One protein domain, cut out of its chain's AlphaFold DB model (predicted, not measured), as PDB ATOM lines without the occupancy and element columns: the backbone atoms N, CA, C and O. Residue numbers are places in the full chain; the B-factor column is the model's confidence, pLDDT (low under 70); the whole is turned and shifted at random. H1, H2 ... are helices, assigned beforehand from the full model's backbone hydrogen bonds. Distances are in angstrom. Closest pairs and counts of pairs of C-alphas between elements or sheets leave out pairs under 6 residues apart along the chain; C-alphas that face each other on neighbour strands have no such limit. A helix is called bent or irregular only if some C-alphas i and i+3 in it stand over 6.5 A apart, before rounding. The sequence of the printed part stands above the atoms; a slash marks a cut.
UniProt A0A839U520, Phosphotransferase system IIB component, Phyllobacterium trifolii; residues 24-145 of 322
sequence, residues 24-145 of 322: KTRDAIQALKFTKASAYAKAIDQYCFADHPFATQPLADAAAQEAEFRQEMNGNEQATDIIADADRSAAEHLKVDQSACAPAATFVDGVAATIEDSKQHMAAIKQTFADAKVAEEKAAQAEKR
ATOM      1  N   LYS A  24      28.409  32.383  20.185       72.50
ATOM      2  CA  LYS A  24      28.509  31.949  18.787       72.50
ATOM      3  C   LYS A  24      27.705  32.827  17.830       72.50
ATOM      4  O   LYS A  24      28.150  33.084  16.712       72.50
ATOM      5  N   THR A  25      26.516  33.264  18.236       68.12
ATOM      6  CA  THR A  25      25.661  34.122  17.412       68.12
ATOM      7  C   THR A  25      26.225  35.543  17.353       68.12
ATOM      8  O   THR A  25      26.217  36.167  16.291       68.12
ATOM      9  N   ARG A  26      26.810  36.024  18.456       69.12
ATOM     10  CA  ARG A  26      27.534  37.304  18.497       69.12
ATOM     11  C   ARG A  26      28.772  37.284  17.596       69.12
ATOM     12  O   ARG A  26      28.947  38.194  16.787       69.12
ATOM     13  N   ASP A  27      29.581  36.232  17.686       74.50
ATOM     14  CA  ASP A  27      30.778  36.050  16.860       74.50
ATOM     15  C   ASP A  27      30.426  35.967  15.370       74.50
ATOM     16  O   ASP A  27      31.106  36.561  14.533       74.50
ATOM     17  N   ALA A  28      29.326  35.286  15.023       71.56
ATOM     18  CA  ALA A  28      28.848  35.193  13.647       71.56
ATOM     19  C   ALA A  28      28.470  36.565  13.061       71.56
ATOM     20  O   ALA A  28      28.818  36.845  11.914       71.56
ATOM     21  N   ILE A  29      27.813  37.434  13.841       67.31
ATOM     22  CA  ILE A  29      27.480  38.800  13.408       67.31
ATOM     23  C   ILE A  29      28.747  39.661  13.287       67.31
ATOM     24  O   ILE A  29      28.896  40.398  12.315       67.31
ATOM     25  N   GLN A  30      29.688  39.567  14.232       71.38
ATOM     26  CA  GLN A  30      30.950  40.321  14.161       71.38
ATOM     27  C   GLN A  30      31.839  39.893  12.985       71.38
ATOM     28  O   GLN A  30      32.597  40.712  12.457       71.38
ATOM     29  N   ALA A  31      31.738  38.627  12.576       77.44
ATOM     30  CA  ALA A  31      32.453  38.064  11.438       77.44
ATOM     31  C   ALA A  31      31.878  38.485  10.074       77.44
ATOM     32  O   ALA A  31      32.536  38.241   9.054       77.44
ATOM     33  N   LEU A  32      30.695  39.117  10.038       80.44
ATOM     34  CA  LEU A  32      30.162  39.725   8.820       80.44
ATOM     35  C   LEU A  32      31.106  40.824   8.314       80.44
ATOM     36  O   LEU A  32      31.871  41.436   9.066       80.44
ATOM     37  N   LYS A  33      31.117  41.004   6.992       89.31
ATOM     38  CA  LYS A  33      32.080  41.869   6.294       89.31
ATOM     39  C   LYS A  33      31.410  42.859   5.344       89.31
ATOM     40  O   LYS A  33      32.118  43.486   4.557       89.31
ATOM     41  N   PHE A  34      30.088  43.010   5.390       91.88
ATOM     42  CA  PHE A  34      29.324  43.858   4.476       91.88
ATOM     43  C   PHE A  34      29.610  45.332   4.696       91.88
ATOM     44  O   PHE A  34      29.869  46.029   3.719       91.88
ATOM     45  N   THR A  35      29.667  45.803   5.946       93.19
ATOM     46  CA  THR A  35      30.037  47.199   6.240       93.19
ATOM     47  C   THR A  35      31.411  47.532   5.658       93.19
ATOM     48  O   THR A  35      31.573  48.521   4.945       93.19
ATOM     49  N   LYS A  36      32.394  46.650   5.876       93.62
ATOM     50  CA  LYS A  36      33.748  46.817   5.336       93.62
ATOM     51  C   LYS A  36      33.763  46.756   3.806       93.62
ATOM     52  O   LYS A  36      34.393  47.596   3.176       93.62
ATOM     53  N   ALA A  37      33.093  45.780   3.198       93.31
ATOM     54  CA  ALA A  37      33.039  45.637   1.745       93.31
ATOM     55  C   ALA A  37      32.329  46.821   1.071       93.31
ATOM     56  O   ALA A  37      32.827  47.317   0.067       93.31
ATOM     57  N   SER A  38      31.238  47.336   1.643       95.38
ATOM     58  CA  SER A  38      30.556  48.535   1.141       95.38
ATOM     59  C   SER A  38      31.466  49.768   1.182       95.38
ATOM     60  O   SER A  38      31.542  50.505   0.200       95.38
ATOM     61  N   ALA A  39      32.224  49.946   2.267       95.56
ATOM     62  CA  ALA A  39      33.199  51.026   2.387       95.56
ATOM     63  C   ALA A  39      34.318  50.935   1.334       95.56
ATOM     64  O   ALA A  39      34.634  51.924   0.671       95.56
ATOM     65  N   TYR A  40      34.887  49.741   1.124       93.81
ATOM     66  CA  TYR A  40      35.882  49.526   0.068       93.81
ATOM     67  C   TYR A  40      35.299  49.725  -1.329       93.81
ATOM     68  O   TYR A  40      35.971  50.316  -2.163       93.81
ATOM     69  N   ALA A  41      34.057  49.312  -1.580       94.19
ATOM     70  CA  ALA A  41      33.390  49.529  -2.859       94.19
ATOM     71  C   ALA A  41      33.276  51.028  -3.194       94.19
ATOM     72  O   ALA A  41      33.696  51.451  -4.267       94.19
ATOM     73  N   LYS A  42      32.822  51.853  -2.238       93.69
ATOM     74  CA  LYS A  42      32.776  53.320  -2.400       93.69
ATOM     75  C   LYS A  42      34.162  53.926  -2.629       93.69
ATOM     76  O   LYS A  42      34.322  54.814  -3.462       93.69
ATOM     77  N   ALA A  43      35.165  53.463  -1.883       93.25
ATOM     78  CA  ALA A  43      36.529  53.962  -2.014       93.25
ATOM     79  C   ALA A  43      37.161  53.569  -3.366       93.25
ATOM     80  O   ALA A  43      37.859  54.381  -3.970       93.25
ATOM     81  N   ILE A  44      36.888  52.367  -3.879       92.62
ATOM     82  CA  ILE A  44      37.336  51.926  -5.208       92.62
ATOM     83  C   ILE A  44      36.740  52.820  -6.299       92.62
ATOM     84  O   ILE A  44      37.489  53.307  -7.150       92.62
ATOM     85  N   ASP A  45      35.434  53.088  -6.234       90.44
ATOM     86  CA  ASP A  45      34.732  53.943  -7.202       90.44
ATOM     87  C   ASP A  45      35.298  55.369  -7.222       90.44
ATOM     88  O   ASP A  45      35.329  56.028  -8.260       90.44
ATOM     89  N   GLN A  46      35.781  55.846  -6.071       90.00
ATOM     90  CA  GLN A  46      36.332  57.189  -5.936       90.00
ATOM     91  C   GLN A  46      37.810  57.301  -6.347       90.00
ATOM     92  O   GLN A  46      38.208  58.339  -6.880       90.00
ATOM     93  N   TYR A  47      38.639  56.286  -6.071       89.00
ATOM     94  CA  TYR A  47      40.105  56.413  -6.142       89.00
ATOM     95  C   TYR A  47      40.803  55.475  -7.135       89.00
ATOM     96  O   TYR A  47      41.978  55.699  -7.428       89.00
ATOM     97  N   CYS A  48      40.120  54.445  -7.643       85.62
ATOM     98  CA  CYS A  48      40.750  53.360  -8.397       85.62
ATOM     99  C   CYS A  48      40.234  53.244  -9.835       85.62
ATOM    100  O   CYS A  48      40.999  53.433 -10.780       85.62
ATOM    101  N   PHE A  49      38.950  52.907 -10.011       76.75
ATOM    102  CA  PHE A  49      38.391  52.503 -11.306       76.75
ATOM    103  C   PHE A  49      37.140  53.323 -11.633       76.75
ATOM    104  O   PHE A  49      36.041  52.990 -11.208       76.75
ATOM    105  N   ALA A  50      37.298  54.381 -12.431       68.00
ATOM    106  CA  ALA A  50      36.176  55.238 -12.830       68.00
ATOM    107  C   ALA A  50      35.153  54.527 -13.744       68.00
ATOM    108  O   ALA A  50      34.000  54.947 -13.819       68.00
ATOM    109  N   ASP A  51      35.566  53.451 -14.422       73.56
ATOM    110  CA  ASP A  51      34.781  52.803 -15.482       73.56
ATOM    111  C   ASP A  51      33.986  51.572 -15.011       73.56
ATOM    112  O   ASP A  51      33.200  51.013 -15.781       73.56
ATOM    113  N   HIS A  52      34.165  51.127 -13.761       74.12
ATOM    114  CA  HIS A  52      33.450  49.972 -13.218       74.12
ATOM    115  C   HIS A  52      32.993  50.240 -11.779       74.12
ATOM    116  O   HIS A  52      33.806  50.111 -10.870       74.12
ATOM    117  N   PRO A  53      31.722  50.631 -11.561       80.69
ATOM    118  CA  PRO A  53      31.223  50.906 -10.222       80.69
ATOM    119  C   PRO A  53      31.021  49.606  -9.435       80.69
ATOM    120  O   PRO A  53      30.276  48.718  -9.854       80.69
ATOM    121  N   PHE A  54      31.664  49.524  -8.277       83.69
ATOM    122  CA  PHE A  54      31.578  48.434  -7.312       83.69
ATOM    123  C   PHE A  54      30.556  48.728  -6.214       83.69
ATOM    124  O   PHE A  54      30.009  47.796  -5.613       83.69
ATOM    125  N   ALA A  55      30.277  50.003  -5.914       82.75
ATOM    126  CA  ALA A  55      29.260  50.356  -4.935       82.75
ATOM    127  C   ALA A  55      27.869  50.041  -5.498       82.75
ATOM    128  O   ALA A  55      27.358  50.705  -6.399       82.75
ATOM    129  N   THR A  56      27.232  49.013  -4.938       86.69
ATOM    130  CA  THR A  56      25.887  48.583  -5.331       86.69
ATOM    131  C   THR A  56      24.900  48.740  -4.180       86.69
ATOM    132  O   THR A  56      25.260  48.616  -3.006       86.69
ATOM    133  N   GLN A  57      23.626  48.969  -4.517       89.50
ATOM    134  CA  GLN A  57      22.559  49.078  -3.520       89.50
ATOM    135  C   GLN A  57      22.441  47.824  -2.630       89.50
ATOM    136  O   GLN A  57      22.400  47.991  -1.416       89.50
ATOM    137  N   PRO A  58      22.487  46.578  -3.153       89.38
ATOM    138  CA  PRO A  58      22.406  45.386  -2.306       89.38
ATOM    139  C   PRO A  58      23.527  45.286  -1.264       89.38
ATOM    140  O   PRO A  58      23.288  44.816  -0.153       89.38
ATOM    141  N   LEU A  59      24.740  45.732  -1.606       89.38
ATOM    142  CA  LEU A  59      25.869  45.743  -0.677       89.38
ATOM    143  C   LEU A  59      25.719  46.845   0.381       89.38
ATOM    144  O   LEU A  59      26.043  46.618   1.544       89.38
ATOM    145  N   ALA A  60      25.202  48.016  -0.002       91.62
ATOM    146  CA  ALA A  60      24.877  49.089   0.936       91.62
ATOM    147  C   ALA A  60      23.755  48.686   1.911       91.62
ATOM    148  O   ALA A  60      23.878  48.917   3.111       91.62
ATOM    149  N   ASP A  61      22.707  48.019   1.421       89.94
ATOM    150  CA  ASP A  61      21.607  47.519   2.251       89.94
ATOM    151  C   ASP A  61      22.103  46.462   3.254       89.94
ATOM    152  O   ASP A  61      21.747  46.502   4.431       89.94
ATOM    153  N   ALA A  62      22.965  45.536   2.815       89.44
ATOM    154  CA  ALA A  62      23.565  44.528   3.691       89.44
ATOM    155  C   ALA A  62      24.492  45.153   4.750       89.44
ATOM    156  O   ALA A  62      24.473  44.746   5.910       89.44
ATOM    157  N   ALA A  63      25.267  46.174   4.371       91.31
ATOM    158  CA  ALA A  63      26.114  46.933   5.287       91.31
ATOM    159  C   ALA A  63      25.310  47.684   6.356       91.31
ATOM    160  O   ALA A  63      25.728  47.716   7.515       91.31
ATOM    161  N   ALA A  64      24.171  48.271   5.976       91.56
ATOM    162  CA  ALA A  64      23.266  48.940   6.905       91.56
ATOM    163  C   ALA A  64      22.666  47.949   7.907       91.56
ATOM    164  O   ALA A  64      22.736  48.179   9.111       91.56
ATOM    165  N   GLN A  65      22.172  46.804   7.425       87.94
ATOM    166  CA  GLN A  65      21.636  45.751   8.290       87.94
ATOM    167  C   GLN A  65      22.691  45.222   9.269       87.94
ATOM    168  O   GLN A  65      22.406  45.053  10.451       87.94
ATOM    169  N   GLU A  66      23.921  44.981   8.807       87.75
ATOM    170  CA  GLU A  66      25.024  44.569   9.680       87.75
ATOM    171  C   GLU A  66      25.306  45.607  10.779       87.75
ATOM    172  O   GLU A  66      25.465  45.243  11.947       87.75
ATOM    173  N   ALA A  67      25.350  46.892  10.425       89.56
ATOM    174  CA  ALA A  67      25.604  47.970  11.375       89.56
ATOM    175  C   ALA A  67      24.473  48.109  12.412       89.56
ATOM    176  O   ALA A  67      24.754  48.287  13.597       89.56
ATOM    177  N   GLU A  68      23.212  47.955  11.999       88.06
ATOM    178  CA  GLU A  68      22.055  47.919  12.906       88.06
ATOM    179  C   GLU A  68      22.158  46.766  13.913       88.06
ATOM    180  O   GLU A  68      21.986  46.982  15.111       88.06
ATOM    181  N   PHE A  69      22.527  45.558  13.471       83.25
ATOM    182  CA  PHE A  69      22.727  44.433  14.392       83.25
ATOM    183  C   PHE A  69      23.855  44.683  15.391       83.25
ATOM    184  O   PHE A  69      23.728  44.362  16.574       83.25
ATOM    185  N   ARG A  70      24.973  45.261  14.938       83.19
ATOM    186  CA  ARG A  70      26.089  45.625  15.822       83.19
ATOM    187  C   ARG A  70      25.652  46.657  16.867       83.19
ATOM    188  O   ARG A  70      25.999  46.503  18.039       83.19
ATOM    189  N   GLN A  71      24.850  47.646  16.469       87.00
ATOM    190  CA  GLN A  71      24.257  48.625  17.382       87.00
ATOM    191  C   GLN A  71      23.332  47.953  18.409       87.00
ATOM    192  O   GLN A  71      23.464  48.216  19.603       87.00
ATOM    193  N   GLU A  72      22.422  47.077  17.973       81.12
ATOM    194  CA  GLU A  72      21.487  46.375  18.866       81.12
ATOM    195  C   GLU A  72      22.206  45.502  19.909       81.12
ATOM    196  O   GLU A  72      21.741  45.403  21.044       81.12
ATOM    197  N   MET A  73      23.352  44.907  19.562       74.62
ATOM    198  CA  MET A  73      24.134  44.077  20.487       74.62
ATOM    199  C   MET A  73      25.005  44.878  21.460       74.62
ATOM    200  O   MET A  73      25.094  44.515  22.632       74.62
ATOM    201  N   ASN A  74      25.696  45.917  20.982       74.69
ATOM    202  CA  ASN A  74      26.705  46.623  21.779       74.69
ATOM    203  C   ASN A  74      26.159  47.878  22.478       74.69
ATOM    204  O   ASN A  74      26.781  48.344  23.431       74.69
ATOM    205  N   GLY A  75      25.043  48.449  22.009       70.44
ATOM    206  CA  GLY A  75      24.317  49.582  22.608       70.44
ATOM    207  C   GLY A  75      25.047  50.935  22.656       70.44
ATOM    208  O   GLY A  75      24.399  51.966  22.814       70.44
ATOM    209  N   ASN A  76      26.372  50.945  22.506       79.00
ATOM    210  CA  ASN A  76      27.238  52.109  22.724       79.00
ATOM    211  C   ASN A  76      27.723  52.784  21.429       79.00
ATOM    212  O   ASN A  76      28.375  53.821  21.502       79.00
ATOM    213  N   GLU A  77      27.433  52.206  20.265       85.69
ATOM    214  CA  GLU A  77      27.883  52.696  18.959       85.69
ATOM    215  C   GLU A  77      26.685  52.776  18.011       85.69
ATOM    216  O   GLU A  77      25.885  51.838  17.946       85.69
ATOM    217  N   GLN A  78      26.522  53.899  17.306       92.25
ATOM    218  CA  GLN A  78      25.428  54.057  16.348       92.25
ATOM    219  C   GLN A  78      25.797  53.401  15.016       92.25
ATOM    220  O   GLN A  78      26.934  53.502  14.559       92.25
ATOM    221  N   ALA A  79      24.823  52.789  14.339       91.12
ATOM    222  CA  ALA A  79      25.018  52.180  13.024       91.12
ATOM    223  C   ALA A  79      25.610  53.170  12.001       91.12
ATOM    224  O   ALA A  79      26.430  52.798  11.163       91.12
ATOM    225  N   THR A  80      25.236  54.448  12.099       93.19
ATOM    226  CA  THR A  80      25.785  55.528  11.270       93.19
ATOM    227  C   THR A  80      27.272  55.762  11.509       93.19
ATOM    228  O   THR A  80      27.997  56.001  10.547       93.19
ATOM    229  N   ASP A  81      27.729  55.659  12.757       93.31
ATOM    230  CA  ASP A  81      29.132  55.859  13.126       93.31
ATOM    231  C   ASP A  81      29.979  54.672  12.653       93.31
ATOM    232  O   ASP A  81      31.013  54.873  12.019       93.31
ATOM    233  N   ILE A  82      29.466  53.446  12.822       90.88
ATOM    234  CA  ILE A  82      30.081  52.205  12.318       90.88
ATOM    235  C   ILE A  82      30.346  52.298  10.807       90.88
ATOM    236  O   ILE A  82      31.436  51.972  10.328       90.88
ATOM    237  N   ILE A  83      29.346  52.747  10.040       94.44
ATOM    238  CA  ILE A  83      29.470  52.912   8.585       94.44
ATOM    239  C   ILE A  83      30.447  54.044   8.253       94.44
ATOM    240  O   ILE A  83      31.308  53.867   7.392       94.44
ATOM    241  N   ALA A  84      30.341  55.192   8.927       94.31
ATOM    242  CA  ALA A  84      31.190  56.350   8.661       94.31
ATOM    243  C   ALA A  84      32.674  56.073   8.949       94.31
ATOM    244  O   ALA A  84      33.544  56.512   8.193       94.31
ATOM    245  N   ASP A  85      32.977  55.335  10.015       93.62
ATOM    246  CA  ASP A  85      34.342  54.957  10.368       93.62
ATOM    247  C   ASP A  85      34.916  53.922   9.392       93.62
ATOM    248  O   ASP A  85      36.078  54.040   8.985       93.62
ATOM    249  N   ALA A  86      34.103  52.963   8.935       94.12
ATOM    250  CA  ALA A  86      34.499  52.035   7.880       94.12
ATOM    251  C   ALA A  86      34.787  52.767   6.557       94.12
ATOM    252  O   ALA A  86      35.839  52.536   5.953       94.12
ATOM    253  N   ASP A  87      33.896  53.674   6.140       95.06
ATOM    254  CA  ASP A  87      34.051  54.507   4.941       95.06
ATOM    255  C   ASP A  87      35.345  55.338   5.020       95.06
ATOM    256  O   ASP A  87      36.144  55.338   4.078       95.06
ATOM    257  N   ARG A  88      35.601  55.996   6.163       95.50
ATOM    258  CA  ARG A  88      36.825  56.782   6.392       95.50
ATOM    259  C   ARG A  88      38.075  55.912   6.279       95.50
ATOM    260  O   ARG A  88      38.999  56.273   5.555       95.50
ATOM    261  N   SER A  89      38.089  54.761   6.949       93.19
ATOM    262  CA  SER A  89      39.237  53.849   6.954       93.19
ATOM    263  C   SER A  89      39.551  53.300   5.557       93.19
ATOM    264  O   SER A  89      40.715  53.269   5.152       93.19
ATOM    265  N   ALA A  90      38.530  52.901   4.792       93.12
ATOM    266  CA  ALA A  90      38.713  52.402   3.430       93.12
ATOM    267  C   ALA A  90      39.202  53.503   2.475       93.12
ATOM    268  O   ALA A  90      40.112  53.266   1.676       93.12
ATOM    269  N   ALA A  91      38.641  54.711   2.588       92.88
ATOM    270  CA  ALA A  91      39.064  55.860   1.799       92.88
ATOM    271  C   ALA A  91      40.516  56.255   2.098       92.88
ATOM    272  O   ALA A  91      41.291  56.458   1.168       92.88
ATOM    273  N   GLU A  92      40.911  56.331   3.372       93.06
ATOM    274  CA  GLU A  92      42.293  56.629   3.767       93.06
ATOM    275  C   GLU A  92      43.277  55.589   3.230       93.06
ATOM    276  O   GLU A  92      44.335  55.955   2.718       93.06
ATOM    277  N   HIS A  93      42.909  54.307   3.277       91.56
ATOM    278  CA  HIS A  93      43.748  53.231   2.768       91.56
ATOM    279  C   HIS A  93      43.978  53.346   1.252       91.56
ATOM    280  O   HIS A  93      45.127  53.436   0.816       91.56
ATOM    281  N   LEU A  94      42.911  53.406   0.447       91.31
ATOM    282  CA  LEU A  94      43.039  53.415  -1.019       91.31
ATOM    283  C   LEU A  94      43.522  54.753  -1.587       91.31
ATOM    284  O   LEU A  94      44.118  54.788  -2.662       91.31
ATOM    285  N   LYS A  95      43.319  55.858  -0.860       90.88
ATOM    286  CA  LYS A  95      43.886  57.161  -1.224       90.88
ATOM    287  C   LYS A  95      45.413  57.170  -1.125       90.88
ATOM    288  O   LYS A  95      46.061  57.864  -1.906       90.88
ATOM    289  N   VAL A  96      45.979  56.460  -0.147       89.62
ATOM    290  CA  VAL A  96      47.429  56.427   0.104       89.62
ATOM    291  C   VAL A  96      48.116  55.328  -0.709       89.62
ATOM    292  O   VAL A  96      49.229  55.545  -1.184       89.62
ATOM    293  N   ASP A  97      47.462  54.182  -0.905       89.12
ATOM    294  CA  ASP A  97      48.018  53.043  -1.635       89.12
ATOM    295  C   ASP A  97      47.080  52.556  -2.748       89.12
ATOM    296  O   ASP A  97      46.220  51.696  -2.555       89.12
ATOM    297  N   GLN A  98      47.292  53.069  -3.960       83.56
ATOM    298  CA  GLN A  98      46.536  52.633  -5.137       83.56
ATOM    299  C   GLN A  98      46.874  51.199  -5.579       83.56
ATOM    300  O   GLN A  98      46.100  50.588  -6.315       83.56
ATOM    301  N   SER A  99      47.991  50.612  -5.133       88.44
ATOM    302  CA  SER A  99      48.290  49.209  -5.452       88.44
ATOM    303  C   SER A  99      47.323  48.241  -4.754       88.44
ATOM    304  O   SER A  99      47.095  47.128  -5.236       88.44
ATOM    305  N   ALA A 100      46.664  48.697  -3.682       89.12
ATOM    306  CA  ALA A 100      45.632  47.958  -2.967       89.12
ATOM    307  C   ALA A 100      44.266  47.929  -3.688       89.12
ATOM    308  O   ALA A 100      43.393  47.158  -3.286       89.12
ATOM    309  N   CYS A 101      44.079  48.687  -4.776       87.69
ATOM    310  CA  CYS A 101      42.818  48.750  -5.525       87.69
ATOM    311  C   CYS A 101      42.350  47.382  -6.059       87.69
ATOM    312  O   CYS A 101      41.190  47.013  -5.881       87.69
ATOM    313  N   ALA A 102      43.235  46.602  -6.688       88.12
ATOM    314  CA  ALA A 102      42.867  45.296  -7.250       88.12
ATOM    315  C   ALA A 102      42.565  44.228  -6.170       88.12
ATOM    316  O   ALA A 102      41.540  43.545  -6.275       88.12
ATOM    317  N   PRO A 103      43.374  44.098  -5.096       90.12
ATOM    318  CA  PRO A 103      43.016  43.262  -3.950       90.12
ATOM    319  C   PRO A 103      41.697  43.671  -3.280       90.12
ATOM    320  O   PRO A 103      40.904  42.803  -2.916       90.12
ATOM    321  N   ALA A 104      41.440  44.976  -3.141       89.81
ATOM    322  CA  ALA A 104      40.195  45.480  -2.571       89.81
ATOM    323  C   ALA A 104      38.982  45.123  -3.444       89.81
ATOM    324  O   ALA A 104      37.976  44.669  -2.907       89.81
ATOM    325  N   ALA A 105      39.097  45.232  -4.770       89.50
ATOM    326  CA  ALA A 105      38.044  44.822  -5.701       89.50
ATOM    327  C   ALA A 105      37.710  43.328  -5.559       89.50
ATOM    328  O   ALA A 105      36.554  42.961  -5.366       89.50
ATOM    329  N   THR A 106      38.738  42.473  -5.509       89.81
ATOM    330  CA  THR A 106      38.564  41.021  -5.305       89.81
ATOM    331  C   THR A 106      37.868  40.710  -3.976       89.81
ATOM    332  O   THR A 106      37.043  39.799  -3.889       89.81
ATOM    333  N   PHE A 107      38.189  41.464  -2.921       91.94
ATOM    334  CA  PHE A 107      37.520  41.338  -1.629       91.94
ATOM    335  C   PHE A 107      36.039  41.733  -1.705       91.94
ATOM    336  O   PHE A 107      35.197  40.998  -1.187       91.94
ATOM    337  N   VAL A 108      35.722  42.861  -2.350       91.69
ATOM    338  CA  VAL A 108      34.339  43.327  -2.530       91.69
ATOM    339  C   VAL A 108      33.522  42.302  -3.309       91.69
ATOM    340  O   VAL A 108      32.458  41.916  -2.834       91.69
ATOM    341  N   ASP A 109      34.040  41.790  -4.426       89.94
ATOM    342  CA  ASP A 109      33.359  40.777  -5.242       89.94
ATOM    343  C   ASP A 109      33.085  39.493  -4.451       89.94
ATOM    344  O   ASP A 109      31.982  38.940  -4.493       89.94
ATOM    345  N   GLY A 110      34.073  39.040  -3.670       89.88
ATOM    346  CA  GLY A 110      33.938  37.857  -2.826       89.88
ATOM    347  C   GLY A 110      32.840  37.997  -1.770       89.88
ATOM    348  O   GLY A 110      32.094  37.050  -1.542       89.88
ATOM    349  N   VAL A 111      32.709  39.172  -1.147       89.75
ATOM    350  CA  VAL A 111      31.647  39.444  -0.161       89.75
ATOM    351  C   VAL A 111      30.298  39.691  -0.843       89.75
ATOM    352  O   VAL A 111      29.266  39.243  -0.347       89.75
ATOM    353  N   ALA A 112      30.279  40.360  -1.997       88.50
ATOM    354  CA  ALA A 112      29.055  40.605  -2.755       88.50
ATOM    355  C   ALA A 112      28.389  39.292  -3.197       88.50
ATOM    356  O   ALA A 112      27.166  39.157  -3.118       88.50
ATOM    357  N   ALA A 113      29.188  38.288  -3.569       89.19
ATOM    358  CA  ALA A 113      28.702  36.962  -3.937       89.19
ATOM    359  C   ALA A 113      28.004  36.209  -2.784       89.19
ATOM    360  O   ALA A 113      27.198  35.317  -3.046       89.19
ATOM    361  N   THR A 114      28.272  36.558  -1.520       88.25
ATOM    362  CA  THR A 114      27.673  35.895  -0.347       88.25
ATOM    363  C   THR A 114      26.445  36.618   0.208       88.25
ATOM    364  O   THR A 114      25.874  36.149   1.192       88.25
ATOM    365  N   ILE A 115      26.030  37.748  -0.383       85.38
ATOM    366  CA  ILE A 115      24.939  38.587   0.144       85.38
ATOM    367  C   ILE A 115      23.641  37.786   0.307       85.38
ATOM    368  O   ILE A 115      23.028  37.846   1.368       85.38
ATOM    369  N   GLU A 116      23.217  37.022  -0.703       83.12
ATOM    370  CA  GLU A 116      21.930  36.308  -0.647       83.12
ATOM    371  C   GLU A 116      21.911  35.175   0.387       83.12
ATOM    372  O   GLU A 116      20.944  35.041   1.135       83.12
ATOM    373  N   ASP A 117      22.998  34.407   0.489       82.00
ATOM    374  CA  ASP A 117      23.154  33.368   1.515       82.00
ATOM    375  C   ASP A 117      23.157  33.987   2.923       82.00
ATOM    376  O   ASP A 117      22.439  33.569   3.836       82.00
ATOM    377  N   SER A 118      23.877  35.098   3.073       77.75
ATOM    378  CA  SER A 118      23.985  35.793   4.352       77.75
ATOM    379  C   SER A 118      22.690  36.491   4.766       77.75
ATOM    380  O   SER A 118      22.409  36.545   5.957       77.75
ATOM    381  N   LYS A 119      21.852  36.957   3.827       78.25
ATOM    382  CA  LYS A 119      20.516  37.502   4.137       78.25
ATOM    383  C   LYS A 119      19.643  36.481   4.863       78.25
ATOM    384  O   LYS A 119      18.981  36.826   5.842       78.25
ATOM    385  N   GLN A 120      19.652  35.226   4.412       79.50
ATOM    386  CA  GLN A 120      18.884  34.156   5.059       79.50
ATOM    387  C   GLN A 120      19.421  33.864   6.463       79.50
ATOM    388  O   GLN A 120      18.647  33.776   7.420       79.50
ATOM    389  N   HIS A 121      20.746  33.791   6.603       73.75
ATOM    390  CA  HIS A 121      21.395  33.605   7.897       73.75
ATOM    391  C   HIS A 121      21.120  34.766   8.868       73.75
ATOM    392  O   HIS A 121      20.760  34.521  10.018       73.75
ATOM    393  N   MET A 122      21.201  36.018   8.415       74.06
ATOM    394  CA  MET A 122      20.913  37.206   9.227       74.06
ATOM    395  C   MET A 122      19.446  37.265   9.665       74.06
ATOM    396  O   MET A 122      19.166  37.605  10.813       74.06
ATOM    397  N   ALA A 123      18.502  36.871   8.806       79.69
ATOM    398  CA  ALA A 123      17.090  36.782   9.180       79.69
ATOM    399  C   ALA A 123      16.848  35.738  10.286       79.69
ATOM    400  O   ALA A 123      16.129  36.011  11.249       79.69
ATOM    401  N   ALA A 124      17.485  34.567  10.189       79.06
ATOM    402  CA  ALA A 124      17.402  33.532  11.220       79.06
ATOM    403  C   ALA A 124      18.029  33.991  12.548       79.06
ATOM    404  O   ALA A 124      17.475  33.746  13.622       79.06
ATOM    405  N   ILE A 125      19.150  34.711  12.479       72.12
ATOM    406  CA  ILE A 125      19.798  35.304  13.651       72.12
ATOM    407  C   ILE A 125      18.885  36.354  14.301       72.12
ATOM    408  O   ILE A 125      18.701  36.323  15.515       72.12
ATOM    409  N   LYS A 126      18.237  37.221  13.511       75.38
ATOM    410  CA  LYS A 126      17.286  38.228  14.015       75.38
ATOM    411  C   LYS A 126      16.115  37.607  14.757       75.38
ATOM    412  O   LYS A 126      15.748  38.073  15.832       75.38
ATOM    413  N   GLN A 127      15.536  36.554  14.185       80.62
ATOM    414  CA  GLN A 127      14.444  35.833  14.825       80.62
ATOM    415  C   GLN A 127      14.905  35.231  16.157       80.62
ATOM    416  O   GLN A 127      14.252  35.424  17.177       80.62
ATOM    417  N   THR A 128      16.077  34.590  16.161       78.25
ATOM    418  CA  THR A 128      16.679  34.019  17.375       78.25
ATOM    419  C   THR A 128      16.910  35.084  18.451       78.25
ATOM    420  O   THR A 128      16.607  34.856  19.620       78.25
ATOM    421  N   PHE A 129      17.398  36.266  18.062       73.50
ATOM    422  CA  PHE A 129      17.593  37.404  18.960       73.50
ATOM    423  C   PHE A 129      16.272  37.887  19.572       73.50
ATOM    424  O   PHE A 129      16.171  38.073  20.785       73.50
ATOM    425  N   ALA A 130      15.241  38.059  18.741       79.38
ATOM    426  CA  ALA A 130      13.923  38.496  19.186       79.38
ATOM    427  C   ALA A 130      13.291  37.491  20.165       79.38
ATOM    428  O   ALA A 130      12.796  37.888  21.221       79.38
ATOM    429  N   ASP A 131      13.366  36.197  19.853       80.31
ATOM    430  CA  ASP A 131      12.845  35.131  20.710       80.31
ATOM    431  C   ASP A 131      13.601  35.063  22.047       80.31
ATOM    432  O   ASP A 131      12.981  34.910  23.103       80.31
ATOM    433  N   ALA A 132      14.928  35.244  22.024       77.81
ATOM    434  CA  ALA A 132      15.748  35.310  23.232       77.81
ATOM    435  C   ALA A 132      15.358  36.497  24.127       77.81
ATOM    436  O   ALA A 132      15.197  36.316  25.333       77.81
ATOM    437  N   LYS A 133      15.124  37.680  23.548       78.62
ATOM    438  CA  LYS A 133      14.690  38.870  24.295       78.62
ATOM    439  C   LYS A 133      13.332  38.663  24.971       78.62
ATOM    440  O   LYS A 133      13.161  38.983  26.144       78.62
ATOM    441  N   VAL A 134      12.370  38.073  24.260       82.69
ATOM    442  CA  VAL A 134      11.054  37.742  24.833       82.69
ATOM    443  C   VAL A 134      11.187  36.712  25.959       82.69
ATOM    444  O   VAL A 134      10.512  36.815  26.988       82.69
ATOM    445  N   ALA A 135      12.055  35.711  25.789       79.62
ATOM    446  CA  ALA A 135      12.316  34.714  26.820       79.62
ATOM    447  C   ALA A 135      12.958  35.332  28.073       79.62
ATOM    448  O   ALA A 135      12.565  34.981  29.186       79.62
ATOM    449  N   GLU A 136      13.887  36.272  27.901       79.75
ATOM    450  CA  GLU A 136      14.535  37.014  28.985       79.75
ATOM    451  C   GLU A 136      13.531  37.865  29.773       79.75
ATOM    452  O   GLU A 136      13.452  37.751  30.996       79.75
ATOM    453  N   GLU A 137      12.695  38.649  29.089       82.81
ATOM    454  CA  GLU A 137      11.648  39.452  29.733       82.81
ATOM    455  C   GLU A 137      10.682  38.572  30.541       82.81
ATOM    456  O   GLU A 137      10.322  38.889  31.679       82.81
ATOM    457  N   LYS A 138      10.304  37.416  29.982       86.19
ATOM    458  CA  LYS A 138       9.451  36.440  30.664       86.19
ATOM    459  C   LYS A 138      10.144  35.815  31.877       86.19
ATOM    460  O   LYS A 138       9.487  35.608  32.899       86.19
ATOM    461  N   ALA A 139      11.439  35.514  31.785       84.69
ATOM    462  CA  ALA A 139      12.224  34.995  32.902       84.69
ATOM    463  C   ALA A 139      12.327  36.030  34.032       84.69
ATOM    464  O   ALA A 139      11.987  35.716  35.171       84.69
ATOM    465  N   ALA A 140      12.659  37.283  33.714       84.56
ATOM    466  CA  ALA A 140      12.703  38.379  34.682       84.56
ATOM    467  C   ALA A 140      11.338  38.613  35.357       84.56
ATOM    468  O   ALA A 140      11.245  38.825  36.570       84.56
ATOM    469  N   GLN A 141      10.241  38.524  34.595       88.38
ATOM    470  CA  GLN A 141       8.893  38.612  35.152       88.38
ATOM    471  C   GLN A 141       8.580  37.435  36.090       88.38
ATOM    472  O   GLN A 141       7.972  37.637  37.145       88.38
ATOM    473  N   ALA A 142       8.997  36.220  35.730       89.00
ATOM    474  CA  ALA A 142       8.827  35.035  36.564       89.00
ATOM    475  C   ALA A 142       9.640  35.126  37.867       89.00
ATOM    476  O   ALA A 142       9.105  34.806  38.928       89.00
ATOM    477  N   GLU A 143      10.875  35.630  37.818       91.31
ATOM    478  CA  GLU A 143      11.705  35.895  39.001       91.31
ATOM    479  C   GLU A 143      11.048  36.920  39.932       91.31
ATOM    480  O   GLU A 143      10.891  36.672  41.128       91.31
ATOM    481  N   LYS A 144      10.563  38.042  39.384       92.88
ATOM    482  CA  LYS A 144       9.849  39.064  40.161       92.88
ATOM    483  C   LYS A 144       8.581  38.512  40.810       92.88
ATOM    484  O   LYS A 144       8.289  38.816  41.971       92.88
ATOM    485  N   ARG A 145       7.818  37.699  40.072       93.38
ATOM    486  CA  ARG A 145       6.641  37.009  40.609       93.38
ATOM    487  C   ARG A 145       7.044  36.048  41.725       93.38
ATOM    488  O   ARG A 145       6.399  36.053  42.768       93.38
TER     489      ARG A 145
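What this domain is: This is residues 24 to 145 of the 322 residues of the protein "Phosphotransferase system IIB component" of Phyllobacterium trifolii (UniProt A0A839U520). A body of crossed helices has H2 packed between H4 and H5, H3 packed on the first residues of H2 and H4, and the short H1 on H3. From this body the long helix H6 runs off as a straight arm, and its residues 130 to 145 stick out. The printed part has 122 residues, with six named helices in the order H1 to H6 and no named strand, and its class is all helix. It is loose, with a radius of gyration of the C-alphas of 17.4 A, and spans 64 by 27 by 22 A, the arm making much of the length.

How they stand to each other: H1, residues 24 to 30, touches residues 66 to 73 of H3, residues 57 to 74, at a steep tilt of 54 degrees, opposite ways; their closest C-alphas, of Ile 29 and Glu 66, are 7.3 A apart. H2, residues 34 to 47, touches H3 with residues 34 to 38 alone, at a steep tilt of 46 degrees, opposite ways; the closest C-alphas, of Thr 35 and Ala 63, are 4.0 A apart. H2 also touches H4, residues 79 to 96, at a steep tilt of 40 degrees, the same way, closest at the C-alphas of Ala 39 and Asp 87, 4.4 A. H2 touches H5, residues 98 to 112, at a steep tilt of 40 degrees, opposite ways, closest at the C-alphas of Ala 37 and Val 108, 5.0 A. H3 is the hub, touching four helices; it touches residues 79 to 83 of H4 at a steep tilt of 58 degrees, opposite ways, closest at the C-alphas of Ala 67 and Ala 79, 4.6 A. Residues 58 to 62 of H3 touch residues 115 to 119 of H6, residues 115 to 145, at a shallow tilt of 23 degrees, the same way, closest at the C-alphas of Ala 62 and Ile 115, 7.1 A. The packing is mostly crossed: 1 of 6 touching pairs is at a shallow tilt. H4 and H6 are apart. Every O i to N i+4 pair is within hydrogen-bond range in H1, H2, H3 and H4; in H5 it is 9 of 11 and in H6 26 of 27.

Where its parts are: H1 begins at C-alpha 24, (28.509, 31.949, 18.787). H2 is 19.7 A long, H3 25.8 A, H4 26.2 A and H5 21.4 A. H5 is only just irregular: C-alphas 99 and 102 are 6.9 A apart. H6, 44.4 A long, runs from C-alpha 115 at (24.939, 38.587, 0.144) to C-alpha 145 at (6.641, 37.009, 40.609).

The domain as a whole: The farthest C-alphas, of Asp 51 and Arg 145, are 64.7 A apart. The printed part has no cut; the link from H2 to H3 is short, and the other links are tight. The mean pLDDT of the printed part is 85.6, with residues 25 to 26, 29 and 50 under 70.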